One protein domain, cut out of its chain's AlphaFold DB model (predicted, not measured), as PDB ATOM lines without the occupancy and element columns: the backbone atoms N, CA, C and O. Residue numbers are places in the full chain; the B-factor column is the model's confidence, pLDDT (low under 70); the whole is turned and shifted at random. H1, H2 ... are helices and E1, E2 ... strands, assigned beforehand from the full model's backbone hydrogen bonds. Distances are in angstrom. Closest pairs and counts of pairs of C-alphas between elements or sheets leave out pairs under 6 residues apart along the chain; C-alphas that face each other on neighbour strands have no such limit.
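Overview. This is residues 549 to 744 of the 747 residues of the protein "DUF4157 domain-containing protein" of Flavobacterium collinsii (UniProt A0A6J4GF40). A strongly twisted five-stranded sheet has two crossed helices, H4 and H6, packed on one face, while its other face has no named helix over it. H1, H2 and H3 gather round H4 at one end of the domain, and H5 and H7 lie beyond H6, with H8 meeting H7. The 196 printed residues hold eight named helices, then five named strands, ordered E4, E3, E2, E1, E5 across the sheet, all antiparallel; the class is mixed. The whole is compact and rounded, with a radius of gyration of the C-alphas of 15.9 A and spans of 46 by 41 by 31 A.

Along the chain. Find C-alpha 553 at (134.264, 194.289, 205.782), where H1 begins and runs to 562. Next come H2, residues 565 to 573, H3, 575 to 584, and H4, 587 to 597, 15.5 A long. Read on to H5, 611 to 618, and H6, 633 to 643, 15.8 A long, which begins at C-alpha 633, (127.397, 174.227, 196.928). H7, 649 to 660, measures 17.0 A, and H8 is 665 to 672. The strands are E1, 692 to 696, E2, 705 to 709, E3, 714 to 718, E4, 728 to 732, and E5, 739 to 743, ending at C-alpha 743, (128.412, 186.945, 187.959).

Arrangement. E1 to E4 form a meander, each strand the antiparallel neighbour of the one before. Look for N 717 and O 729, 2.9 A, between E3 and E4; N 716 and O 708, 2.8 A, between E3 and E2; N 693 and O 707, 2.9 A, between E2 and E1; and N 694 and O 741, 2.8 A, between E1 and E5. H4 and H6 are on the same face, making two layers, helices over a sheet; H6 runs along the strands at a height over the sheet of 9.2 A, H4 across them at 10.0 A. They touch at C-alphas 594 and 640, 5.3 A. H4, the hub, also touches H1 (560 and 597, 6.7 A), H2 (568 and 597, 5.2 A) and, only just, with 3 pairs of C-alphas within 8 A, H3 (581 and 590, 6.0 A). H7 touches H5 at C-alphas 653 and 617, 5.4 A, and, with residues 655 to 659 alone, H8 at 659 and 665, 4.8 A. Every O i to N i+4 pair is within hydrogen-bond range in H1, H2, H3, H4, H7 and H8; H5 has 3 of 4, H6 6 of 7.

Size, cuts and confidence. The C-alphas of His 549 and Ser 663, the two farthest apart, are 49.4 A from each other. The printed part has no cut. The links H4 to H5, H5 to H6 and H8 to E1 are long. Mean pLDDT of the printed part is 90.9; residues 607 to 608 are under 70.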
ATOM      1  N   HIS A 549     129.460 199.954 215.072       81.12
ATOM      2  CA  HIS A 549     130.370 201.094 214.911       81.12
ATOM      3  C   HIS A 549     131.121 201.122 213.575       81.12
ATOM      4  O   HIS A 549     131.677 202.155 213.214       81.12
ATOM      5  N   SER A 550     131.130 200.024 212.816       84.00
ATOM      6  CA  SER A 550     131.840 199.931 211.544       84.00
ATOM      7  C   SER A 550     131.051 199.146 210.498       84.00
ATOM      8  O   SER A 550     130.356 198.176 210.797       84.00
ATOM      9  N   THR A 551     131.196 199.557 209.239       89.06
ATOM     10  CA  THR A 551     130.766 198.791 208.057       89.06
ATOM     11  C   THR A 551     131.960 198.250 207.266       89.06
ATOM     12  O   THR A 551     131.792 197.808 206.129       89.06
ATOM     13  N   ASP A 552     133.169 198.326 207.829       89.56
ATOM     14  CA  ASP A 552     134.392 197.814 207.214       89.56
ATOM     15  C   ASP A 552     134.381 196.280 207.205       89.56
ATOM     16  O   ASP A 552     134.459 195.612 208.239       89.56
ATOM     17  N   TYR A 553     134.291 195.725 206.000       91.44
ATOM     18  CA  TYR A 553     134.264 194.289 205.782       91.44
ATOM     19  C   TYR A 553     135.555 193.590 206.221       91.44
ATOM     20  O   TYR A 553     135.474 192.481 206.745       91.44
ATOM     21  N   ASP A 554     136.729 194.198 206.034       89.19
ATOM     22  CA  ASP A 554     137.996 193.548 206.377       89.19
ATOM     23  C   ASP A 554     138.140 193.409 207.896       89.19
ATOM     24  O   ASP A 554     138.533 192.342 208.376       89.19
ATOM     25  N   ALA A 555     137.740 194.435 208.655       84.88
ATOM     26  CA  ALA A 555     137.700 194.385 210.115       84.88
ATOM     27  C   ALA A 555     136.740 193.290 210.616       84.88
ATOM     28  O   ALA A 555     137.129 192.446 211.425       84.88
ATOM     29  N   ILE A 556     135.511 193.253 210.082       92.38
ATOM     30  CA  ILE A 556     134.491 192.257 210.452       92.38
ATOM     31  C   ILE A 556     134.953 190.840 210.099       92.38
ATOM     32  O   ILE A 556     134.841 189.920 210.909       92.38
ATOM     33  N   ARG A 557     135.503 190.653 208.896       92.19
ATOM     34  CA  ARG A 557     136.024 189.363 208.438       92.19
ATOM     35  C   ARG A 557     137.134 188.866 209.354       92.19
ATOM     36  O   ARG A 557     137.114 187.698 209.731       92.19
ATOM     37  N   ASN A 558     138.110 189.713 209.675       89.62
ATOM     38  CA  ASN A 558     139.258 189.306 210.480       89.62
ATOM     39  C   ASN A 558     138.823 188.847 211.879       89.62
ATOM     40  O   ASN A 558     139.308 187.822 212.351       89.62
ATOM     41  N   GLU A 559     137.851 189.527 212.491       89.56
ATOM     42  CA  GLU A 559     137.277 189.103 213.773       89.56
ATOM     43  C   GLU A 559     136.604 187.721 213.670       89.56
ATOM     44  O   GLU A 559     136.869 186.831 214.474       89.56
ATOM     45  N   ILE A 560     135.800 187.486 212.625       93.44
ATOM     46  CA  ILE A 560     135.133 186.190 212.394       93.44
ATOM     47  C   ILE A 560     136.140 185.055 212.135       93.44
ATOM     48  O   ILE A 560     135.916 183.913 212.553       93.44
ATOM     49  N   LEU A 561     137.238 185.342 211.430       90.62
ATOM     50  CA  LEU A 561     138.282 184.358 211.128       90.62
ATOM     51  C   LEU A 561     139.108 183.973 212.361       90.62
ATOM     52  O   LEU A 561     139.589 182.843 212.418       90.62
ATOM     53  N   ASN A 562     139.240 184.873 213.337       88.62
ATOM     54  CA  ASN A 562     139.917 184.594 214.605       88.62
ATOM     55  C   ASN A 562     139.057 183.773 215.578       88.62
ATOM     56  O   ASN A 562     139.600 183.132 216.475       88.62
ATOM     57  N   ALA A 563     137.736 183.758 215.392       89.69
ATOM     58  CA  ALA A 563     136.822 182.988 216.225       89.69
ATOM     59  C   ALA A 563     136.940 181.470 215.992       89.69
ATOM     60  O   ALA A 563     137.261 180.982 214.902       89.69
ATOM     61  N   SER A 564     136.600 180.683 217.006       89.31
ATOM     62  CA  SER A 564     136.398 179.240 216.882       89.31
ATOM     63  C   SER A 564     135.133 178.907 216.075       89.31
ATOM     64  O   SER A 564     134.240 179.734 215.870       89.31
ATOM     65  N   ALA A 565     135.018 177.656 215.617       87.00
ATOM     66  CA  ALA A 565     133.812 177.201 214.919       87.00
ATOM     67  C   ALA A 565     132.556 177.281 215.811       87.00
ATOM     68  O   ALA A 565     131.492 177.660 215.326       87.00
ATOM     69  N   SER A 566     132.681 176.983 217.109       87.31
ATOM     70  CA  SER A 566     131.584 177.088 218.081       87.31
ATOM     71  C   SER A 566     131.120 178.527 218.294       87.31
ATOM     72  O   SER A 566     129.921 178.779 218.361       87.31
ATOM     73  N   GLU A 567     132.045 179.485 218.348       91.00
ATOM     74  CA  GLU A 567     131.717 180.907 218.502       91.00
ATOM     75  C   GLU A 567     130.993 181.460 217.272       91.00
ATOM     76  O   GLU A 567     129.968 182.133 217.400       91.00
ATOM     77  N   ARG A 568     131.451 181.106 216.064       92.62
ATOM     78  CA  ARG A 568     130.735 181.455 214.828       92.62
ATOM     79  C   ARG A 568     129.331 180.852 214.781       92.62
ATOM     80  O   ARG A 568     128.392 181.528 214.367       92.62
ATOM     81  N   GLN A 569     129.164 179.611 215.241       88.12
ATOM     82  CA  GLN A 569     127.846 178.976 215.347       88.12
ATOM     83  C   GLN A 569     126.938 179.694 216.353       88.12
ATOM     84  O   GLN A 569     125.758 179.897 216.064       88.12
ATOM     85  N   ALA A 570     127.475 180.128 217.495       89.81
ATOM     86  CA  ALA A 570     126.731 180.938 218.455       89.81
ATOM     87  C   ALA A 570     126.274 182.269 217.828       89.81
ATOM     88  O   ALA A 570     125.100 182.623 217.939       89.81
ATOM     89  N   ALA A 571     127.144 182.949 217.072       92.62
ATOM     90  CA  ALA A 571     126.794 184.181 216.357       92.62
ATOM     91  C   ALA A 571     125.713 183.966 215.289       92.62
ATOM     92  O   ALA A 571     124.838 184.812 215.116       92.62
ATOM     93  N   LEU A 572     125.737 182.827 214.589       91.31
ATOM     94  CA  LEU A 572     124.685 182.457 213.637       91.31
ATOM     95  C   LEU A 572     123.333 182.232 214.314       91.31
ATOM     96  O   LEU A 572     122.300 182.529 213.708       91.31
ATOM     97  N   ALA A 573     123.320 181.680 215.528       88.81
ATOM     98  CA  ALA A 573     122.105 181.440 216.299       88.81
ATOM     99  C   ALA A 573     121.534 182.731 216.915       88.81
ATOM    100  O   ALA A 573     120.315 182.842 217.079       88.81
ATOM    101  N   ASP A 574     122.391 183.714 217.200       91.62
ATOM    102  CA  ASP A 574     122.016 184.983 217.814       91.62
ATOM    103  C   ASP A 574     121.215 185.880 216.851       91.62
ATOM    104  O   ASP A 574     121.686 186.349 215.811       91.62
ATOM    105  N   THR A 575     119.960 186.156 217.212       91.38
ATOM    106  CA  THR A 575     119.064 186.969 216.378       91.38
ATOM    107  C   THR A 575     119.496 188.434 216.313       91.38
ATOM    108  O   THR A 575     119.284 189.072 215.282       91.38
ATOM    109  N   SER A 576     120.129 188.963 217.364       92.06
ATOM    110  CA  SER A 576     120.610 190.344 217.403       92.06
ATOM    111  C   SER A 576     121.768 190.557 216.426       92.06
ATOM    112  O   SER A 576     121.707 191.483 215.615       92.06
ATOM    113  N   ILE A 577     122.739 189.635 216.391       95.00
ATOM    114  CA  ILE A 577     123.848 189.644 215.425       95.00
ATOM    115  C   ILE A 577     123.311 189.588 213.998       95.00
ATOM    116  O   ILE A 577     123.667 190.426 213.166       95.00
ATOM    117  N   ARG A 578     122.401 188.647 213.712       93.94
ATOM    118  CA  ARG A 578     121.794 188.543 212.377       93.94
ATOM    119  C   ARG A 578     121.106 189.838 211.959       93.94
ATOM    120  O   ARG A 578     121.256 190.288 210.824       93.94
ATOM    121  N   SER A 579     120.359 190.448 212.877       95.00
ATOM    122  CA  SER A 579     119.648 191.697 212.616       95.00
ATOM    123  C   SER A 579     120.606 192.874 212.393       95.00
ATOM    124  O   SER A 579     120.347 193.720 211.534       95.00
ATOM    125  N   LEU A 580     121.734 192.919 213.109       95.69
ATOM    126  CA  LEU A 580     122.780 193.927 212.918       95.69
ATOM    127  C   LEU A 580     123.454 193.796 211.552       95.69
ATOM    128  O   LEU A 580     123.468 194.768 210.803       95.69
ATOM    129  N   ILE A 581     123.922 192.597 211.186       96.75
ATOM    130  CA  ILE A 581     124.528 192.336 209.866       96.75
ATOM    131  C   ILE A 581     123.588 192.821 208.753       96.75
ATOM    132  O   ILE A 581     123.998 193.573 207.871       96.75
ATOM    133  N   ASN A 582     122.306 192.461 208.847       94.94
ATOM    134  CA  ASN A 582     121.309 192.765 207.822       94.94
ATOM    135  C   ASN A 582     120.895 194.230 207.735       94.94
ATOM    136  O   ASN A 582     120.465 194.666 206.667       94.94
ATOM    137  N   SER A 583     120.979 194.972 208.838       94.75
ATOM    138  CA  SER A 583     120.606 196.388 208.878       94.75
ATOM    139  C   SER A 583     121.772 197.321 208.561       94.75
ATOM    140  O   SER A 583     121.540 198.435 208.092       94.75
ATOM    141  N   LYS A 584     123.013 196.887 208.804       94.00
ATOM    142  CA  LYS A 584     124.208 197.734 208.704       94.00
ATOM    143  C   LYS A 584     124.993 197.538 207.412       94.00
ATOM    144  O   LYS A 584     125.598 198.492 206.930       94.00
ATOM    145  N   LEU A 585     125.010 196.327 206.854       95.12
ATOM    146  CA  LEU A 585     125.873 195.987 205.723       95.12
ATOM    147  C   LEU A 585     125.099 195.952 204.399       95.12
ATOM    148  O   LEU A 585     123.898 195.684 204.346       95.12
ATOM    149  N   THR A 586     125.804 196.191 203.291       93.62
ATOM    150  CA  THR A 586     125.225 196.052 201.944       93.62
ATOM    151  C   THR A 586     124.887 194.592 201.644       93.62
ATOM    152  O   THR A 586     125.361 193.678 202.324       93.62
ATOM    153  N   ALA A 587     124.070 194.339 200.616       91.12
ATOM    154  CA  ALA A 587     123.654 192.975 200.295       91.12
ATOM    155  C   ALA A 587     124.820 192.014 199.996       91.12
ATOM    156  O   ALA A 587     124.882 190.974 200.654       91.12
ATOM    157  N   PRO A 588     125.781 192.354 199.115       91.81
ATOM    158  CA  PRO A 588     126.913 191.473 198.823       91.81
ATOM    159  C   PRO A 588     127.781 191.205 200.064       91.81
ATOM    160  O   PRO A 588     128.190 190.071 200.310       91.81
ATOM    161  N   VAL A 589     127.993 192.232 200.896       94.81
ATOM    162  CA  VAL A 589     128.797 192.133 202.123       94.81
ATOM    163  C   VAL A 589     128.087 191.301 203.191       94.81
ATOM    164  O   VAL A 589     128.721 190.458 203.814       94.81
ATOM    165  N   SER A 590     126.774 191.470 203.370       96.00
ATOM    166  CA  SER A 590     125.985 190.675 204.324       96.00
ATOM    167  C   SER A 590     126.090 189.185 204.008       96.00
ATOM    168  O   SER A 590     126.398 188.382 204.885       96.00
ATOM    169  N   VAL A 591     125.887 188.810 202.738       95.44
ATOM    170  CA  VAL A 591     125.980 187.411 202.297       95.44
ATOM    171  C   VAL A 591     127.397 186.873 202.493       95.44
ATOM    172  O   VAL A 591     127.558 185.747 202.965       95.44
ATOM    173  N   ALA A 592     128.427 187.666 202.191       95.88
ATOM    174  CA  ALA A 592     129.817 187.284 202.431       95.88
ATOM    175  C   ALA A 592     130.113 187.072 203.927       95.88
ATOM    176  O   ALA A 592     130.721 186.068 204.291       95.88
ATOM    177  N   VAL A 593     129.637 187.958 204.808       96.81
ATOM    178  CA  VAL A 593     129.781 187.831 206.269       96.81
ATOM    179  C   VAL A 593     129.091 186.567 206.786       96.81
ATOM    180  O   VAL A 593     129.708 185.794 207.517       96.81
ATOM    181  N   PHE A 594     127.858 186.287 206.354       96.31
ATOM    182  CA  PHE A 594     127.186 185.030 206.698       96.31
ATOM    183  C   PHE A 594     127.914 183.802 206.150       96.31
ATOM    184  O   PHE A 594     127.999 182.788 206.835       96.31
ATOM    185  N   SER A 595     128.496 183.899 204.954       94.94
ATOM    186  CA  SER A 595     129.308 182.824 204.380       94.94
ATOM    187  C   SER A 595     130.552 182.533 205.231       94.94
ATOM    188  O   SER A 595     130.889 181.369 205.432       94.94
ATOM    189  N   HIS A 596     131.202 183.561 205.795       95.56
ATOM    190  CA  HIS A 596     132.303 183.379 206.756       95.56
ATOM    191  C   HIS A 596     131.839 182.757 208.066       95.56
ATOM    192  O   HIS A 596     132.494 181.852 208.579       95.56
ATOM    193  N   LEU A 597     130.700 183.198 208.601       95.12
ATOM    194  CA  LEU A 597     130.132 182.612 209.814       95.12
ATOM    195  C   LEU A 597     129.814 181.117 209.639       95.12
ATOM    196  O   LEU A 597     129.928 180.347 210.588       95.12
ATOM    197  N   LEU A 598     129.483 180.690 208.418       93.19
ATOM    198  CA  LEU A 598     129.201 179.295 208.093       93.19
ATOM    199  C   LEU A 598     130.453 178.396 207.974       93.19
ATOM    200  O   LEU A 598     130.305 177.173 207.868       93.19
ATOM    201  N   LEU A 599     131.672 178.945 208.021       90.94
ATOM    202  CA  LEU A 599     132.918 178.170 207.928       90.94
ATOM    203  C   LEU A 599     132.990 177.056 208.981       90.94
ATOM    204  O   LEU A 599     132.870 177.313 210.184       90.94
ATOM    205  N   ASN A 600     133.258 175.830 208.520       87.19
ATOM    206  CA  ASN A 600     133.322 174.606 209.329       87.19
ATOM    207  C   ASN A 600     132.026 174.274 210.097       87.19
ATOM    208  O   ASN A 600     132.078 173.614 211.133       87.19
ATOM    209  N   SER A 601     130.863 174.738 209.620       85.75
ATOM    210  CA  SER A 601     129.568 174.528 210.298       85.75
ATOM    211  C   SER A 601     128.502 173.815 209.465       85.75
ATOM    212  O   SER A 601     127.419 173.563 209.973       85.75
ATOM    213  N   MET A 602     128.760 173.511 208.192       89.69
ATOM    214  CA  MET A 602     127.810 172.799 207.325       89.69
ATOM    215  C   MET A 602     128.548 171.802 206.444       89.69
ATOM    216  O   MET A 602     129.720 172.016 206.122       89.69
ATOM    217  N   TYR A 603     127.846 170.743 206.042       90.62
ATOM    218  CA  TYR A 603     128.424 169.565 205.398       90.62
ATOM    219  C   TYR A 603     127.967 169.396 203.945       90.62
ATOM    220  O   TYR A 603     126.838 169.728 203.597       90.62
ATOM    221  N   TRP A 604     128.804 168.799 203.099       89.50
ATOM    222  CA  TRP A 604     128.482 168.496 201.707       89.50
ATOM    223  C   TRP A 604     127.698 167.202 201.544       89.50
ATOM    224  O   TRP A 604     128.154 166.127 201.941       89.50
ATOM    225  N   ARG A 605     126.533 167.296 200.888       88.50
ATOM    226  CA  ARG A 605     125.761 166.138 200.420       88.50
ATOM    227  C   ARG A 605     124.862 166.489 199.237       88.50
ATOM    228  O   ARG A 605     124.213 167.532 199.206       88.50
ATOM    229  N   ASN A 606     124.778 165.565 198.284       79.94
ATOM    230  CA  ASN A 606     123.983 165.748 197.073       79.94
ATOM    231  C   ASN A 606     122.460 165.853 197.335       79.94
ATOM    232  O   ASN A 606     121.959 165.261 198.297       79.94
ATOM    233  N   PRO A 607     121.718 166.544 196.441       68.50
ATOM    234  CA  PRO A 607     120.366 167.066 196.688       68.50
ATOM    235  C   PRO A 607     119.308 166.053 197.134       68.50
ATOM    236  O   PRO A 607     118.439 166.380 197.929       68.50
ATOM    237  N   GLN A 608     119.362 164.810 196.648       66.44
ATOM    238  CA  GLN A 608     118.289 163.840 196.906       66.44
ATOM    239  C   GLN A 608     118.221 163.353 198.362       66.44
ATOM    240  O   GLN A 608     117.244 162.709 198.723       66.44
ATOM    241  N   ASN A 609     119.233 163.636 199.193       77.12
ATOM    242  CA  ASN A 609     119.311 163.148 200.574       77.12
ATOM    243  C   ASN A 609     119.928 164.172 201.552       77.12
ATOM    244  O   ASN A 609     120.589 163.751 202.503       77.12
ATOM    245  N   ASN A 610     119.796 165.483 201.318       92.31
ATOM    246  CA  ASN A 610     120.403 166.498 202.193       92.31
ATOM    247  C   ASN A 610     119.386 167.256 203.067       92.31
ATOM    248  O   ASN A 610     118.186 167.280 202.785       92.31
ATOM    249  N   ASP A 611     119.877 167.839 204.160       95.25
ATOM    250  CA  ASP A 611     119.043 168.446 205.200       95.25
ATOM    251  C   ASP A 611     118.467 169.799 204.776       95.25
ATOM    252  O   ASP A 611     117.335 170.116 205.144       95.25
ATOM    253  N   PHE A 612     119.198 170.587 203.978       94.81
ATOM    254  CA  PHE A 612     118.694 171.854 203.437       94.81
ATOM    255  C   PHE A 612     117.439 171.628 202.587       94.81
ATOM    256  O   PHE A 612     116.404 172.263 202.819       94.81
ATOM    257  N   PHE A 613     117.517 170.696 201.635       93.00
ATOM    258  CA  PHE A 613     116.415 170.344 200.749       93.00
ATOM    259  C   PHE A 613     115.223 169.806 201.543       93.00
ATOM    260  O   PHE A 613     114.095 170.274 201.371       93.00
ATOM    261  N   ALA A 614     115.474 168.873 202.466       93.50
ATOM    262  CA  ALA A 614     114.427 168.313 203.309       93.50
ATOM    263  C   ALA A 614     113.729 169.397 204.153       93.50
ATOM    264  O   ALA A 614     112.504 169.443 204.256       93.50
ATOM    265  N   TYR A 615     114.494 170.313 204.744       95.19
ATOM    266  CA  TYR A 615     113.947 171.353 205.605       95.19
ATOM    267  C   TYR A 615     113.123 172.385 204.830       95.19
ATOM    268  O   TYR A 615     111.947 172.576 205.136       95.19
ATOM    269  N   PHE A 616     113.706 173.044 203.826       94.69
ATOM    270  CA  PHE A 616     113.054 174.165 203.142       94.69
ATOM    271  C   PHE A 616     112.036 173.723 202.089       94.69
ATOM    272  O   PHE A 616     111.000 174.376 201.933       94.69
ATOM    273  N   VAL A 617     112.325 172.638 201.364       91.56
ATOM    274  CA  VAL A 617     111.556 172.237 200.178       91.56
ATOM    275  C   VAL A 617     110.498 171.204 200.532       91.56
ATOM    276  O   VAL A 617     109.323 171.441 200.268       91.56
ATOM    277  N   THR A 618     110.869 170.079 201.153       91.00
ATOM    278  CA  THR A 618     109.880 169.025 201.443       91.00
ATOM    279  C   THR A 618     109.035 169.337 202.673       91.00
ATOM    280  O   THR A 618     107.840 169.055 202.672       91.00
ATOM    281  N   ASN A 619     109.633 169.933 203.712       92.94
ATOM    282  CA  ASN A 619     108.959 170.181 204.992       92.94
ATOM    283  C   ASN A 619     108.450 171.622 205.160       92.94
ATOM    284  O   ASN A 619     107.760 171.910 206.135       92.94
ATOM    285  N   GLY A 620     108.778 172.529 204.235       91.75
ATOM    286  CA  GLY A 620     108.293 173.911 204.260       91.75
ATOM    287  C   GLY A 620     108.832 174.773 205.409       91.75
ATOM    288  O   GLY A 620     108.143 175.686 205.859       91.75
ATOM    289  N   GLY A 621     110.035 174.483 205.910       93.06
ATOM    290  CA  GLY A 621     110.672 175.200 207.015       93.06
ATOM    291  C   GLY A 621     111.033 176.658 206.698       93.06
ATOM    292  O   GLY A 621     111.229 177.038 205.544       93.06
ATOM    293  N   SER A 622     111.133 177.486 207.741       91.00
ATOM    294  CA  SER A 622     111.374 178.935 207.625       91.00
ATOM    295  C   SER A 622     112.240 179.512 208.756       91.00
ATOM    296  O   SER A 622     112.081 180.680 209.112       91.00
ATOM    297  N   GLY A 623     113.107 178.694 209.355       89.81
ATOM    298  CA  GLY A 623     114.065 179.082 210.392       89.81
ATOM    299  C   GLY A 623     115.493 178.653 210.052       89.81
ATOM    300  O   GLY A 623     115.839 178.452 208.888       89.81
ATOM    301  N   THR A 624     116.340 178.515 211.072       90.62
ATOM    302  CA  THR A 624     117.733 178.089 210.890       90.62
ATOM    303  C   THR A 624     117.890 176.579 210.823       90.62
ATOM    304  O   THR A 624     117.242 175.837 211.563       90.62
ATOM    305  N   LEU A 625     118.831 176.142 209.995       91.56
ATOM    306  CA  LEU A 625     119.306 174.768 209.950       91.56
ATOM    307  C   LEU A 625     120.217 174.443 211.149       91.56
ATOM    308  O   LEU A 625     120.936 175.326 211.625       91.56
ATOM    309  N   PRO A 626     120.233 173.180 211.612       87.81
ATOM    310  CA  PRO A 626     121.216 172.702 212.581       87.81
ATOM    311  C   PRO A 626     122.661 172.854 212.080       87.81
ATOM    312  O   PRO A 626     122.923 172.723 210.889       87.81
ATOM    313  N   ALA A 627     123.619 173.001 212.999       80.62
ATOM    314  CA  ALA A 627     125.055 173.123 212.698       80.62
ATOM    315  C   ALA A 627     125.720 171.845 212.135       80.62
ATOM    316  O   ALA A 627     126.929 171.798 211.946       80.62
ATOM    317  N   ALA A 628     124.953 170.778 211.923       84.00
ATOM    318  CA  ALA A 628     125.412 169.576 211.234       84.00
ATOM    319  C   ALA A 628     124.631 169.311 209.943       84.00
ATOM    320  O   ALA A 628     124.731 168.227 209.371       84.00
ATOM    321  N   ALA A 629     123.838 170.289 209.496       91.12
ATOM    322  CA  ALA A 629     123.029 170.145 208.306       91.12
ATOM    323  C   ALA A 629     123.907 169.966 207.067       91.12
ATOM    324  O   ALA A 629     124.926 170.636 206.859       91.12
ATOM    325  N   THR A 630     123.469 169.042 206.230       93.00
ATOM    326  CA  THR A 630     124.052 168.765 204.932       93.00
ATOM    327  C   THR A 630     123.374 169.590 203.839       93.00
ATOM    328  O   THR A 630     122.157 169.790 203.852       93.00
ATOM    329  N   MET A 631     124.157 170.060 202.873       92.69
ATOM    330  CA  MET A 631     123.711 170.844 201.722       92.69
ATOM    331  C   MET A 631     124.719 170.723 200.568       92.69
ATOM    332  O   MET A 631     125.808 170.180 200.737       92.69
ATOM    333  N   ASN A 632     124.370 171.187 199.376       90.75
ATOM    334  CA  ASN A 632     125.286 171.302 198.240       90.75
ATOM    335  C   ASN A 632     125.859 172.731 198.119       90.75
ATOM    336  O   ASN A 632     125.603 173.605 198.949       90.75
ATOM    337  N   CYS A 633     126.669 172.972 197.087       88.00
ATOM    338  CA  CYS A 633     127.397 174.227 196.928       88.00
ATOM    339  C   CYS A 633     126.531 175.460 196.670       88.00
ATOM    340  O   CYS A 633     126.816 176.520 197.220       88.00
ATOM    341  N   TRP A 634     125.473 175.353 195.871       90.06
ATOM    342  CA  TRP A 634     124.572 176.485 195.659       90.06
ATOM    343  C   TRP A 634     123.612 176.680 196.837       90.06
ATOM    344  O   TRP A 634     123.215 177.806 197.123       90.06
ATOM    345  N   GLU A 635     123.268 175.616 197.562       93.44
ATOM    346  CA  GLU A 635     122.441 175.693 198.769       93.44
ATOM    347  C   GLU A 635     123.115 176.433 199.919       93.44
ATOM    348  O   GLU A 635     122.429 177.172 200.617       93.44
ATOM    349  N   SER A 636     124.433 176.319 200.105       92.62
ATOM    350  CA  SER A 636     125.125 177.106 201.136       92.62
ATOM    351  C   SER A 636     125.089 178.603 200.841       92.62
ATOM    352  O   SER A 636     124.889 179.416 201.744       92.62
ATOM    353  N   ILE A 637     125.200 178.964 199.564       92.88
ATOM    354  CA  ILE A 637     125.078 180.341 199.093       92.88
ATOM    355  C   ILE A 637     123.649 180.847 199.298       92.88
ATOM    356  O   ILE A 637     123.454 181.933 199.843       92.88
ATOM    357  N   MET A 638     122.644 180.047 198.926       94.25
ATOM    358  CA  MET A 638     121.242 180.369 199.201       94.25
ATOM    359  C   MET A 638     120.983 180.484 200.703       94.25
ATOM    360  O   MET A 638     120.273 181.386 201.129       94.25
ATOM    361  N   TYR A 639     121.582 179.629 201.532       95.75
ATOM    362  CA  TYR A 639     121.416 179.701 202.976       95.75
ATOM    363  C   TYR A 639     122.012 180.993 203.549       95.75
ATOM    364  O   TYR A 639     121.353 181.668 204.336       95.75
ATOM    365  N   ALA A 640     123.197 181.414 203.096       95.31
ATOM    366  CA  ALA A 640     123.763 182.714 203.457       95.31
ATOM    367  C   ALA A 640     122.898 183.890 202.951       95.31
ATOM    368  O   ALA A 640     122.683 184.869 203.671       95.31
ATOM    369  N   ALA A 641     122.339 183.795 201.740       95.69
ATOM    370  CA  ALA A 641     121.393 184.774 201.198       95.69
ATOM    371  C   ALA A 641     120.076 184.831 201.998       95.69
ATOM    372  O   ALA A 641     119.488 185.896 202.187       95.69
ATOM    373  N   TYR A 642     119.629 183.690 202.516       96.50
ATOM    374  CA  TYR A 642     118.444 183.569 203.352       96.50
ATOM    375  C   TYR A 642     118.673 184.169 204.743       96.50
ATOM    376  O   TYR A 642     117.908 185.029 205.175       96.50
ATOM    377  N   LEU A 643     119.774 183.805 205.408       94.88
ATOM    378  CA  LEU A 643     120.172 184.393 206.693       94.88
ATOM    379  C   LEU A 643     120.386 185.908 206.593       94.88
ATOM    380  O   LEU A 643     120.145 186.638 207.557       94.88
ATOM    381  N   SER A 644     120.786 186.385 205.410       94.75
ATOM    382  CA  SER A 644     120.960 187.810 205.144       94.75
ATOM    383  C   SER A 644     119.675 188.569 204.774       94.75
ATOM    384  O   SER A 644     119.729 189.744 204.386       94.75
ATOM    385  N   ASN A 645     118.508 187.921 204.862       94.50
ATOM    386  CA  ASN A 645     117.209 188.458 204.441       94.50
ATOM    387  C   ASN A 645     117.180 188.948 202.978       94.50
ATOM    388  O   ASN A 645     116.394 189.835 202.644       94.50
ATOM    389  N   LYS A 646     118.053 188.427 202.106       93.81
ATOM    390  CA  LYS A 646     118.067 188.768 200.670       93.81
ATOM    391  C   LYS A 646     117.164 187.854 199.862       93.81
ATOM    392  O   LYS A 646     116.536 188.291 198.905       93.81
ATOM    393  N   ILE A 647     117.008 186.618 200.320       95.19
ATOM    394  CA  ILE A 647     115.965 185.705 199.857       95.19
ATOM    395  C   ILE A 647     115.151 185.202 201.053       95.19
ATOM    396  O   ILE A 647     115.586 185.289 202.199       95.19
ATOM    397  N   ASN A 648     113.959 184.668 200.797       95.75
ATOM    398  CA  ASN A 648     113.097 184.076 201.824       95.75
ATOM    399  C   ASN A 648     112.802 182.597 201.513       95.75
ATOM    400  O   ASN A 648     113.159 182.090 200.450       95.75
ATOM    401  N   ALA A 649     112.134 181.894 202.434       95.81
ATOM    402  CA  ALA A 649     111.813 180.474 202.257       95.81
ATOM    403  C   ALA A 649     110.966 180.205 200.995       95.81
ATOM    404  O   ALA A 649     111.197 179.223 200.292       95.81
ATOM    405  N   SER A 650     110.042 181.109 200.647       95.06
ATOM    406  CA  SER A 650     109.236 181.002 199.423       95.06
ATOM    407  C   SER A 650     110.079 181.131 198.153       95.06
ATOM    408  O   SER A 650     109.813 180.442 197.172       95.06
ATOM    409  N   TRP A 651     111.118 181.972 198.164       95.38
ATOM    410  CA  TRP A 651     112.079 182.071 197.067       95.38
ATOM    411  C   TRP A 651     112.787 180.728 196.849       95.38
ATOM    412  O   TRP A 651     112.825 180.240 195.721       95.38
ATOM    413  N   ILE A 652     113.254 180.082 197.926       95.06
ATOM    414  CA  ILE A 652     113.933 178.772 197.870       95.06
ATOM    415  C   ILE A 652     112.995 177.687 197.321       95.06
ATOM    416  O   ILE A 652     113.383 176.897 196.461       95.06
ATOM    417  N   GLN A 653     111.741 177.654 197.777       92.19
ATOM    418  CA  GLN A 653     110.748 176.694 197.286       92.19
ATOM    419  C   GLN A 653     110.449 176.900 195.797       92.19
ATOM    420  O   GLN A 653     110.433 175.941 195.025       92.19
ATOM    421  N   ASN A 654     110.265 178.151 195.368       92.38
ATOM    422  CA  ASN A 654     110.013 178.480 193.966       92.38
ATOM    423  C   ASN A 654     111.209 178.154 193.064       92.38
ATOM    424  O   ASN A 654     111.007 177.675 191.946       92.38
ATOM    425  N   PHE A 655     112.436 178.362 193.551       92.94
ATOM    426  CA  PHE A 655     113.666 177.966 192.868       92.94
ATOM    427  C   PHE A 655     113.640 176.469 192.524       92.94
ATOM    428  O   PHE A 655     113.718 176.099 191.352       92.94
ATOM    429  N   TYR A 656     113.391 175.607 193.517       90.31
ATOM    430  CA  TYR A 656     113.326 174.156 193.312       90.31
ATOM    431  C   TYR A 656     112.133 173.699 192.465       90.31
ATOM    432  O   TYR A 656     112.304 172.871 191.570       90.31
ATOM    433  N   ASN A 657     110.941 174.256 192.693       88.88
ATOM    434  CA  ASN A 657     109.746 173.922 191.909       88.88
ATOM    435  C   ASN A 657     109.943 174.216 190.417       88.88
ATOM    436  O   ASN A 657     109.526 173.433 189.564       88.88
ATOM    437  N   THR A 658     110.610 175.328 190.101       89.38
ATOM    438  CA  THR A 658     110.907 175.703 188.716       89.38
ATOM    439  C   THR A 658     111.983 174.792 188.123       89.38
ATOM    440  O   THR A 658     111.817 174.303 187.008       89.38
ATOM    441  N   ALA A 659     113.054 174.510 188.875       86.62
ATOM    442  CA  ALA A 659     114.142 173.639 188.433       86.62
ATOM    443  C   ALA A 659     113.665 172.217 188.096       86.62
ATOM    444  O   ALA A 659     114.015 171.689 187.043       86.62
ATOM    445  N   PHE A 660     112.825 171.601 188.936       83.50
ATOM    446  CA  PHE A 660     112.328 170.239 188.693       83.50
ATOM    447  C   PHE A 660     111.301 170.134 187.562       83.50
ATOM    448  O   PHE A 660     111.105 169.046 187.024       83.50
ATOM    449  N   GLY A 661     110.660 171.242 187.181       82.75
ATOM    450  CA  GLY A 661     109.784 171.296 186.009       82.75
ATOM    451  C   GLY A 661     110.534 171.399 184.675       82.75
ATOM    452  O   GLY A 661     109.904 171.318 183.620       82.75
ATOM    453  N   ALA A 662     111.855 171.602 184.697       88.00
ATOM    454  CA  ALA A 662     112.665 171.810 183.502       88.00
ATOM    455  C   ALA A 662     113.127 170.499 182.853       88.00
ATOM    456  O   ALA A 662     113.319 169.481 183.513       88.00
ATOM    457  N   SER A 663     113.386 170.548 181.542       86.50
ATOM    458  CA  SER A 663     113.953 169.420 180.792       86.50
ATOM    459  C   SER A 663     115.380 169.065 181.227       86.50
ATOM    460  O   SER A 663     115.753 167.897 181.181       86.50
ATOM    461  N   ASP A 664     116.166 170.065 181.641       88.38
ATOM    462  CA  ASP A 664     117.470 169.892 182.291       88.38
ATOM    463  C   ASP A 664     117.540 170.809 183.528       88.38
ATOM    464  O   ASP A 664     117.798 172.014 183.398       88.38
ATOM    465  N   PRO A 665     117.285 170.264 184.732       86.56
ATOM    466  CA  PRO A 665     117.305 171.034 185.970       86.56
ATOM    467  C   PRO A 665     118.652 171.702 186.266       86.56
ATOM    468  O   PRO A 665     118.666 172.795 186.822       86.56
ATOM    469  N   ASN A 666     119.783 171.095 185.881       84.81
ATOM    470  CA  ASN A 666     121.106 171.638 186.207       84.81
ATOM    471  C   ASN A 666     121.375 172.927 185.430       84.81
ATOM    472  O   ASN A 666     121.799 173.924 186.009       84.81
ATOM    473  N   VAL A 667     121.079 172.933 184.128       87.12
ATOM    474  CA  VAL A 667     121.232 174.131 183.287       87.12
ATOM    475  C   VAL A 667     120.372 175.279 183.816       87.12
ATOM    476  O   VAL A 667     120.835 176.421 183.874       87.12
ATOM    477  N   LEU A 668     119.139 174.979 184.238       90.44
ATOM    478  CA  LEU A 668     118.243 176.002 184.766       90.44
ATOM    479  C   LEU A 668     118.695 176.525 186.136       90.44
ATOM    480  O   LEU A 668     118.690 177.738 186.324       90.44
ATOM    481  N   ILE A 669     119.142 175.652 187.046       89.94
ATOM    482  CA  ILE A 669     119.716 176.031 188.352       89.94
ATOM    483  C   ILE A 669     120.848 177.041 188.160       89.94
ATOM    484  O   ILE A 669     120.842 178.107 188.776       89.94
ATOM    485  N   TRP A 670     121.790 176.751 187.257       92.06
ATOM    486  CA  TRP A 670     122.898 177.660 186.977       92.06
ATOM    487  C   TRP A 670     122.411 178.994 186.416       92.06
ATOM    488  O   TRP A 670     122.817 180.050 186.900       92.06
ATOM    489  N   SER A 671     121.503 178.960 185.439       91.12
ATOM    490  CA  SER A 671     120.935 180.174 184.851       91.12
ATOM    491  C   SER A 671     120.201 181.041 185.881       91.12
ATOM    492  O   SER A 671     120.377 182.258 185.881       91.12
ATOM    493  N   GLN A 672     119.438 180.434 186.794       90.94
ATOM    494  CA  GLN A 672     118.721 181.138 187.862       90.94
ATOM    495  C   GLN A 672     119.658 181.759 188.899       90.94
ATOM    496  O   GLN A 672     119.322 182.788 189.476       90.94
ATOM    497  N   LEU A 673     120.842 181.179 189.103       92.19
ATOM    498  CA  LEU A 673     121.907 181.773 189.913       92.19
ATOM    499  C   LEU A 673     122.704 182.850 189.158       92.19
ATOM    500  O   LEU A 673     123.643 183.407 189.715       92.19
ATOM    501  N   GLY A 674     122.338 183.169 187.914       93.19
ATOM    502  CA  GLY A 674     122.958 184.232 187.121       93.19
ATOM    503  C   GLY A 674     124.030 183.756 186.139       93.19
ATOM    504  O   GLY A 674     124.705 184.587 185.526       93.19
ATOM    505  N   TRP A 675     124.199 182.446 185.945       95.31
ATOM    506  CA  TRP A 675     125.173 181.919 184.992       95.31
ATOM    507  C   TRP A 675     124.731 182.080 183.528       95.31
ATOM    508  O   TRP A 675     123.591 181.793 183.162       95.31
ATOM    509  N   ASN A 676     125.672 182.465 182.662       92.31
ATOM    510  CA  ASN A 676     125.589 182.296 181.211       92.31
ATOM    511  C   ASN A 676     127.000 182.162 180.608       92.31
ATOM    512  O   ASN A 676     127.991 182.580 181.207       92.31
ATOM    513  N   SER A 677     127.109 181.610 179.397       89.50
ATOM    514  CA  SER A 677     128.403 181.363 178.744       89.50
ATOM    515  C   SER A 677     129.187 182.635 178.377       89.50
ATOM    516  O   SER A 677     130.374 182.538 178.090       89.50
ATOM    517  N   GLY A 678     128.548 183.810 178.372       92.19
ATOM    518  CA  GLY A 678     129.159 185.100 178.030       92.19
ATOM    519  C   GLY A 678     129.677 185.904 179.225       92.19
ATOM    520  O   GLY A 678     130.136 187.029 179.038       92.19
ATOM    521  N   LEU A 679     129.588 185.365 180.444       95.62
ATOM    522  CA  LEU A 679     130.079 186.037 181.645       95.62
ATOM    523  C   LEU A 679     131.596 186.294 181.595       95.62
ATOM    524  O   LEU A 679     132.335 185.476 181.039       95.62
ATOM    525  N   PRO A 680     132.074 187.387 182.222       96.12
ATOM    526  CA  PRO A 680     133.499 187.668 182.334       96.12
ATOM    527  C   PRO A 680     134.229 186.541 183.068       96.12
ATOM    528  O   PRO A 680     133.692 185.924 183.992       96.12
ATOM    529  N   THR A 681     135.475 186.293 182.665       95.06
ATOM    530  CA  THR A 681     136.287 185.189 183.187       95.06
ATOM    531  C   THR A 681     137.463 185.668 184.027       95.06
ATOM    532  O   THR A 681     138.137 186.628 183.652       95.06
ATOM    533  N   TYR A 682     137.789 184.949 185.097       93.88
ATOM    534  CA  TYR A 682     139.050 185.113 185.832       93.88
ATOM    535  C   TYR A 682     140.206 184.421 185.073       93.88
ATOM    536  O   TYR A 682     139.989 183.330 184.540       93.88
ATOM    537  N   PRO A 683     141.427 184.999 184.992       92.38
ATOM    538  CA  PRO A 683     141.904 186.224 185.650       92.38
ATOM    539  C   PRO A 683     141.649 187.528 184.870       92.38
ATOM    540  O   PRO A 683     142.159 188.574 185.256       92.38
ATOM    541  N   GLY A 684     140.883 187.502 183.773       91.25
ATOM    542  CA  GLY A 684     140.554 188.706 182.992       91.25
ATOM    543  C   GLY A 684     139.711 189.741 183.753       91.25
ATOM    544  O   GLY A 684     139.771 190.929 183.447       91.25
ATOM    545  N   MET A 685     138.962 189.302 184.764       92.81
ATOM    546  CA  MET A 685     138.291 190.141 185.756       92.81
ATOM    547  C   MET A 685     138.539 189.564 187.153       92.81
ATOM    548  O   MET A 685     138.452 188.352 187.348       92.81
ATOM    549  N   THR A 686     138.816 190.435 188.125       94.75
ATOM    550  CA  THR A 686     138.929 190.066 189.542       94.75
ATOM    551  C   THR A 686     137.555 190.188 190.201       94.75
ATOM    552  O   THR A 686     136.969 191.273 190.136       94.75
ATOM    553  N   PRO A 687     137.019 189.124 190.825       95.44
ATOM    554  CA  PRO A 687     135.731 189.211 191.491       95.44
ATOM    555  C   PRO A 687     135.823 190.077 192.749       95.44
ATOM    556  O   PRO A 687     136.859 190.167 193.407       95.44
ATOM    557  N   THR A 688     134.713 190.714 193.080       95.06
ATOM    558  CA  THR A 688     134.542 191.541 194.276       95.06
ATOM    559  C   THR A 688     133.700 190.809 195.319       95.06
ATOM    560  O   THR A 688     133.047 189.809 195.018       95.06
ATOM    561  N   VAL A 689     133.738 191.292 196.564       95.81
ATOM    562  CA  VAL A 689     133.033 190.676 197.698       95.81
ATOM    563  C   VAL A 689     131.541 190.519 197.386       95.81
ATOM    564  O   VAL A 689     130.861 191.488 197.054       95.81
ATOM    565  N   GLY A 690     131.036 189.294 197.521       94.12
ATOM    566  CA  GLY A 690     129.631 188.949 197.331       94.12
ATOM    567  C   GLY A 690     129.230 188.555 195.900       94.12
ATOM    568  O   GLY A 690     128.058 188.266 195.666       94.12
ATOM    569  N   GLN A 691     130.163 188.532 194.940       96.19
ATOM    570  CA  GLN A 691     129.905 188.001 193.594       96.19
ATOM    571  C   GLN A 691     129.938 186.470 193.564       96.19
ATOM    572  O   GLN A 691     130.650 185.836 194.341       96.19
ATOM    573  N   LEU A 692     129.201 185.865 192.632       96.44
ATOM    574  CA  LEU A 692     129.214 184.416 192.442       96.44
ATOM    575  C   LEU A 692     130.274 184.011 191.429       96.44
ATOM    576  O   LEU A 692     130.421 184.635 190.375       96.44
ATOM    577  N   ILE A 693     130.978 182.932 191.753       95.75
ATOM    578  CA  ILE A 693     132.023 182.343 190.928       95.75
ATOM    579  C   ILE A 693     131.555 180.970 190.472       95.75
ATOM    580  O   ILE A 693     131.367 180.084 191.300       95.75
ATOM    581  N   PHE A 694     131.398 180.790 189.165       95.19
ATOM    582  CA  PHE A 694     131.040 179.517 188.549       95.19
ATOM    583  C   PHE A 694     132.269 178.832 187.965       95.19
ATOM    584  O   PHE A 694     133.051 179.456 187.247       95.19
ATOM    585  N   TYR A 695     132.403 177.534 188.228       94.00
ATOM    586  CA  TYR A 695     133.502 176.716 187.727       94.00
ATOM    587  C   TYR A 695     133.000 175.755 186.660       94.00
ATOM    588  O   TYR A 695     132.231 174.834 186.947       94.00
ATOM    589  N   THR A 696     133.473 175.945 185.432       92.94
ATOM    590  CA  THR A 696     133.160 175.074 184.299       92.94
ATOM    591  C   THR A 696     134.372 174.207 183.981       92.94
ATOM    592  O   THR A 696     135.374 174.688 183.450       92.94
ATOM    593  N   GLU A 697     134.284 172.921 184.324       89.81
ATOM    594  CA  GLU A 697     135.306 171.926 183.986       89.81
ATOM    595  C   GLU A 697     135.502 171.830 182.464       89.81
ATOM    596  O   GLU A 697     134.557 171.981 181.683       89.81
ATOM    597  N   SER A 698     136.732 171.538 182.033       85.06
ATOM    598  CA  SER A 698     137.047 171.391 180.609       85.06
ATOM    599  C   SER A 698     136.170 170.318 179.953       85.06
ATOM    600  O   SER A 698     136.066 169.198 180.450       85.06
ATOM    601  N   GLY A 699     135.537 170.664 178.831       82.69
ATOM    602  CA  GLY A 699     134.657 169.764 178.083       82.69
ATOM    603  C   GLY A 699     133.214 169.682 178.592       82.69
ATOM    604  O   GLY A 699     132.414 168.985 177.968       82.69
ATOM    605  N   ARG A 700     132.843 170.396 179.667       86.50
ATOM    606  CA  ARG A 700     131.439 170.504 180.096       86.50
ATOM    607  C   ARG A 700     130.726 171.689 179.432       86.50
ATOM    608  O   ARG A 700     131.322 172.755 179.296       86.50
ATOM    609  N   PRO A 701     129.442 171.539 179.059       87.12
ATOM    610  CA  PRO A 701     128.661 172.623 178.464       87.12
ATOM    611  C   PRO A 701     128.150 173.660 179.484       87.12
ATOM    612  O   PRO A 701     127.667 174.713 179.078       87.12
ATOM    613  N   TYR A 702     128.237 173.373 180.786       89.56
ATOM    614  CA  TYR A 702     127.767 174.220 181.888       89.56
ATOM    615  C   TYR A 702     128.596 173.979 183.168       89.56
ATOM    616  O   TYR A 702     129.349 172.996 183.221       89.56
ATOM    617  N   PRO A 703     128.476 174.839 184.201       92.69
ATOM    618  CA  PRO A 703     129.275 174.746 185.414       92.69
ATOM    619  C   PRO A 703     129.061 173.437 186.169       92.69
ATOM    620  O   PRO A 703     127.981 172.848 186.161       92.69
ATOM    621  N   GLY A 704     130.109 172.986 186.850       89.06
ATOM    622  CA  GLY A 704     130.025 171.912 187.835       89.06
ATOM    623  C   GLY A 704     129.824 172.428 189.259       89.06
ATOM    624  O   GLY A 704     129.335 171.680 190.100       89.06
ATOM    625  N   HIS A 705     130.194 173.684 189.532       91.06
ATOM    626  CA  HIS A 705     130.276 174.231 190.885       91.06
ATOM    627  C   HIS A 705     130.049 175.743 190.930       91.06
ATOM    628  O   HIS A 705     130.330 176.443 189.952       91.06
ATOM    629  N   VAL A 706     129.625 176.245 192.091       92.94
ATOM    630  CA  VAL A 706     129.553 177.677 192.404       92.94
ATOM    631  C   VAL A 706     130.109 177.970 193.794       92.94
ATOM    632  O   VAL A 706     129.952 177.177 194.723       92.94
ATOM    633  N   ALA A 707     130.740 179.127 193.939       94.50
ATOM    634  CA  ALA A 707     131.236 179.645 195.204       94.50
ATOM    635  C   ALA A 707     130.920 181.140 195.355       94.50
ATOM    636  O   ALA A 707     130.609 181.829 194.381       94.50
ATOM    637  N   MET A 708     131.027 181.640 196.584       95.75
ATOM    638  CA  MET A 708     130.864 183.057 196.913       95.75
ATOM    639  C   MET A 708     132.226 183.746 196.984       95.75
ATOM    640  O   MET A 708     133.049 183.373 197.816       95.75
ATOM    641  N   ALA A 709     132.469 184.768 196.169       96.25
ATOM    642  CA  ALA A 709     133.670 185.591 196.265       96.25
ATOM    643  C   ALA A 709     133.677 186.369 197.587       96.25
ATOM    644  O   ALA A 709     132.714 187.055 197.930       96.25
ATOM    645  N   ILE A 710     134.780 186.287 198.325       95.06
ATOM    646  CA  ILE A 710     134.947 186.977 199.615       95.06
ATOM    647  C   ILE A 710     136.111 187.960 199.617       95.06
ATOM    648  O   ILE A 710     136.225 188.763 200.537       95.06
ATOM    649  N   ASP A 711     136.968 187.897 198.609       90.81
ATOM    650  CA  ASP A 711     137.974 188.890 198.262       90.81
ATOM    651  C   ASP A 711     138.401 188.635 196.803       90.81
ATOM    652  O   ASP A 711     137.854 187.753 196.138       90.81
ATOM    653  N   GLY A 712     139.376 189.386 196.287       91.81
ATOM    654  CA  GLY A 712     139.825 189.245 194.895       91.81
ATOM    655  C   GLY A 712     140.536 187.927 194.556       91.81
ATOM    656  O   GLY A 712     140.858 187.682 193.395       91.81
ATOM    657  N   THR A 713     140.821 187.085 195.549       94.12
ATOM    658  CA  THR A 713     141.647 185.875 195.404       94.12
ATOM    659  C   THR A 713     141.052 184.630 196.061       94.12
ATOM    660  O   THR A 713     141.485 183.520 195.744       94.12
ATOM    661  N   HIS A 714     140.044 184.776 196.924       94.62
ATOM    662  CA  HIS A 714     139.419 183.680 197.658       94.62
ATOM    663  C   HIS A 714     137.898 183.666 197.531       94.62
ATOM    664  O   HIS A 714     137.237 184.691 197.347       94.62
ATOM    665  N   ALA A 715     137.348 182.469 197.711       95.06
ATOM    666  CA  ALA A 715     135.923 182.203 197.741       95.06
ATOM    667  C   ALA A 715     135.549 181.323 198.943       95.06
ATOM    668  O   ALA A 715     136.369 180.545 199.437       95.06
ATOM    669  N   ILE A 716     134.301 181.429 199.395       94.12
ATOM    670  CA  ILE A 716     133.680 180.463 200.302       94.12
ATOM    671  C   ILE A 716     132.962 179.427 199.455       94.12
ATOM    672  O   ILE A 716     132.123 179.755 198.613       94.12
ATOM    673  N   SER A 717     133.329 178.174 199.672       90.56
ATOM    674  CA  SER A 717     132.933 177.046 198.848       90.56
ATOM    675  C   SER A 717     132.546 175.869 199.725       90.56
ATOM    676  O   SER A 717     133.096 175.668 200.804       90.56
ATOM    677  N   LEU A 718     131.624 175.058 199.223       89.06
ATOM    678  CA  LEU A 718     131.229 173.801 199.833       89.06
ATOM    679  C   LEU A 718     131.427 172.702 198.784       89.06
ATOM    680  O   LEU A 718     130.673 172.619 197.816       89.06
ATOM    681  N   TRP A 719     132.486 171.909 198.931       85.25
ATOM    682  CA  TRP A 719     132.883 170.881 197.965       85.25
ATOM    683  C   TRP A 719     133.902 169.929 198.597       85.25
ATOM    684  O   TRP A 719     134.664 170.361 199.454       85.25
ATOM    685  N   SER A 720     133.951 168.665 198.158       78.94
ATOM    686  CA  SER A 720     134.896 167.671 198.696       78.94
ATOM    687  C   SER A 720     136.349 167.951 198.297       78.94
ATOM    688  O   SER A 720     137.268 167.798 199.086       78.94
ATOM    689  N   GLN A 721     136.590 168.385 197.068       77.88
ATOM    690  CA  GLN A 721     137.887 168.882 196.589       77.88
ATOM    691  C   GLN A 721     138.131 170.378 196.909       77.88
ATOM    692  O   GLN A 721     137.186 171.138 197.109       77.88
ATOM    693  N   PRO A 722     139.394 170.835 196.917       71.12
ATOM    694  CA  PRO A 722     140.632 170.059 196.717       71.12
ATOM    695  C   PRO A 722     141.056 169.228 197.937       71.12
ATOM    696  O   PRO A 722     141.855 168.310 197.790       71.12
ATOM    697  N   ASN A 723     140.546 169.544 199.131       75.62
ATOM    698  CA  ASN A 723     141.152 169.118 200.397       75.62
ATOM    699  C   ASN A 723     140.633 167.767 200.914       75.62
ATOM    700  O   ASN A 723     141.035 167.325 201.985       75.62
ATOM    701  N   ASN A 724     139.742 167.111 200.163       81.75
ATOM    702  CA  ASN A 724     138.960 165.955 200.605       81.75
ATOM    703  C   ASN A 724     138.171 166.228 201.901       81.75
ATOM    704  O   ASN A 724     138.026 165.356 202.755       81.75
ATOM    705  N   ASP A 725     137.690 167.462 202.033       81.75
ATOM    706  CA  ASP A 725     136.974 167.965 203.194       81.75
ATOM    707  C   ASP A 725     135.517 168.244 202.798       81.75
ATOM    708  O   ASP A 725     135.244 168.874 201.782       81.75
ATOM    709  N   PHE A 726     134.575 167.740 203.589       88.00
ATOM    710  CA  PHE A 726     133.145 167.884 203.351       88.00
ATOM    711  C   PHE A 726     132.539 169.117 204.026       88.00
ATOM    712  O   PHE A 726     131.324 169.259 203.993       88.00
ATOM    713  N   PHE A 727     133.330 170.004 204.625       90.38
ATOM    714  CA  PHE A 727     132.844 171.233 205.248       90.38
ATOM    715  C   PHE A 727     132.817 172.436 204.291       90.38
ATOM    716  O   PHE A 727     133.486 172.453 203.254       90.38
ATOM    717  N   ILE A 728     132.071 173.484 204.665       91.19
ATOM    718  CA  ILE A 728     132.247 174.829 204.087       91.19
ATOM    719  C   ILE A 728     133.659 175.323 204.390       91.19
ATOM    720  O   ILE A 728     134.048 175.431 205.553       91.19
ATOM    721  N   GLN A 729     134.379 175.693 203.336       90.81
ATOM    722  CA  GLN A 729     135.787 176.062 203.373       90.81
ATOM    723  C   GLN A 729     136.040 177.400 202.682       90.81
ATOM    724  O   GLN A 729     135.374 177.776 201.712       90.81
ATOM    725  N   ARG A 730     137.092 178.081 203.143       92.44
ATOM    726  CA  ARG A 730     137.722 179.190 202.429       92.44
ATOM    727  C   ARG A 730     138.770 178.629 201.474       92.44
ATOM    728  O   ARG A 730     139.733 178.012 201.917       92.44
ATOM    729  N   VAL A 731     138.605 178.868 200.177       92.12
ATOM    730  CA  VAL A 731     139.492 178.337 199.131       92.12
ATOM    731  C   VAL A 731     140.024 179.447 198.230       92.12
ATOM    732  O   VAL A 731     139.392 180.492 198.080       92.12
ATOM    733  N   ASN A 732     141.191 179.235 197.619       93.50
ATOM    734  CA  ASN A 732     141.675 180.124 196.563       93.50
ATOM    735  C   ASN A 732     140.796 179.964 195.312       93.50
ATOM    736  O   ASN A 732     140.376 178.856 194.985       93.50
ATOM    737  N   ILE A 733     140.540 181.046 194.582       93.25
ATOM    738  CA  ILE A 733     139.696 181.003 193.380       93.25
ATOM    739  C   ILE A 733     140.273 180.055 192.320       93.25
ATOM    740  O   ILE A 733     139.510 179.408 191.618       93.25
ATOM    741  N   THR A 734     141.595 179.904 192.242       90.44
ATOM    742  CA  THR A 734     142.275 179.059 191.241       90.44
ATOM    743  C   THR A 734     142.323 177.571 191.591       90.44
ATOM    744  O   THR A 734     142.936 176.783 190.876       90.44
ATOM    745  N   VAL A 735     141.687 177.170 192.693       87.38
ATOM    746  CA  VAL A 735     141.817 175.817 193.239       87.38
ATOM    747  C   VAL A 735     141.178 174.729 192.375       87.38
ATOM    748  O   VAL A 735     141.607 173.577 192.414       87.38
ATOM    749  N   PHE A 736     140.167 175.092 191.585       83.62
ATOM    750  CA  PHE A 736     139.504 174.201 190.642       83.62
ATOM    751  C   PHE A 736     139.974 174.503 189.219       83.62
ATOM    752  O   PHE A 736     140.002 175.656 188.787       83.62
ATOM    753  N   SER A 737     140.311 173.455 188.468       82.88
ATOM    754  CA  SER A 737     140.686 173.571 187.060       82.88
ATOM    755  C   SER A 737     139.465 173.822 186.175       82.88
ATOM    756  O   SER A 737     138.473 173.101 186.282       82.88
ATOM    757  N   GLY A 738     139.557 174.765 185.238       88.44
ATOM    758  CA  GLY A 738     138.491 175.034 184.274       88.44
ATOM    759  C   GLY A 738     138.375 176.510 183.918       88.44
ATOM    760  O   GLY A 738     139.261 177.308 184.222       88.44
ATOM    761  N   VAL A 739     137.269 176.866 183.268       93.06
ATOM    762  CA  VAL A 739     136.899 178.262 183.023       93.06
ATOM    763  C   VAL A 739     136.143 178.778 184.242       93.06
ATOM    764  O   VAL A 739     135.131 178.203 184.640       93.06
ATOM    765  N   ILE A 740     136.643 179.865 184.827       95.12
ATOM    766  CA  ILE A 740     136.058 180.508 186.002       95.12
ATOM    767  C   ILE A 740     135.288 181.735 185.535       95.12
ATOM    768  O   ILE A 740     135.895 182.662 185.000       95.12
ATOM    769  N   GLN A 741     133.974 181.747 185.737       96.31
ATOM    770  CA  GLN A 741     133.087 182.829 185.310       96.31
ATOM    771  C   GLN A 741     132.521 183.579 186.509       96.31
ATOM    772  O   GLN A 741     132.152 182.970 187.510       96.31
ATOM    773  N   ILE A 742     132.441 184.903 186.397       96.75
ATOM    774  CA  ILE A 742     132.024 185.793 187.482       96.75
ATOM    775  C   ILE A 742     130.661 186.380 187.144       96.75
ATOM    776  O   ILE A 742     130.445 186.866 186.033       96.75
ATOM    777  N   SER A 743     129.745 186.362 188.106       95.75
ATOM    778  CA  SER A 743     128.412 186.945 187.959       95.75
ATOM    779  C   SER A 743     127.995 187.735 189.195       95.75
ATOM    780  O   SER A 743     128.527 187.550 190.292       95.75
ATOM    781  N   ASN A 744     126.998 188.596 189.005       94.06
ATOM    782  CA  ASN A 744     126.276 189.188 190.117       94.06
ATOM    783  C   ASN A 744     125.157 188.238 190.554       94.06
ATOM    784  O   ASN A 744     124.495 187.657 189.689       94.06
TER     785      ASN A 744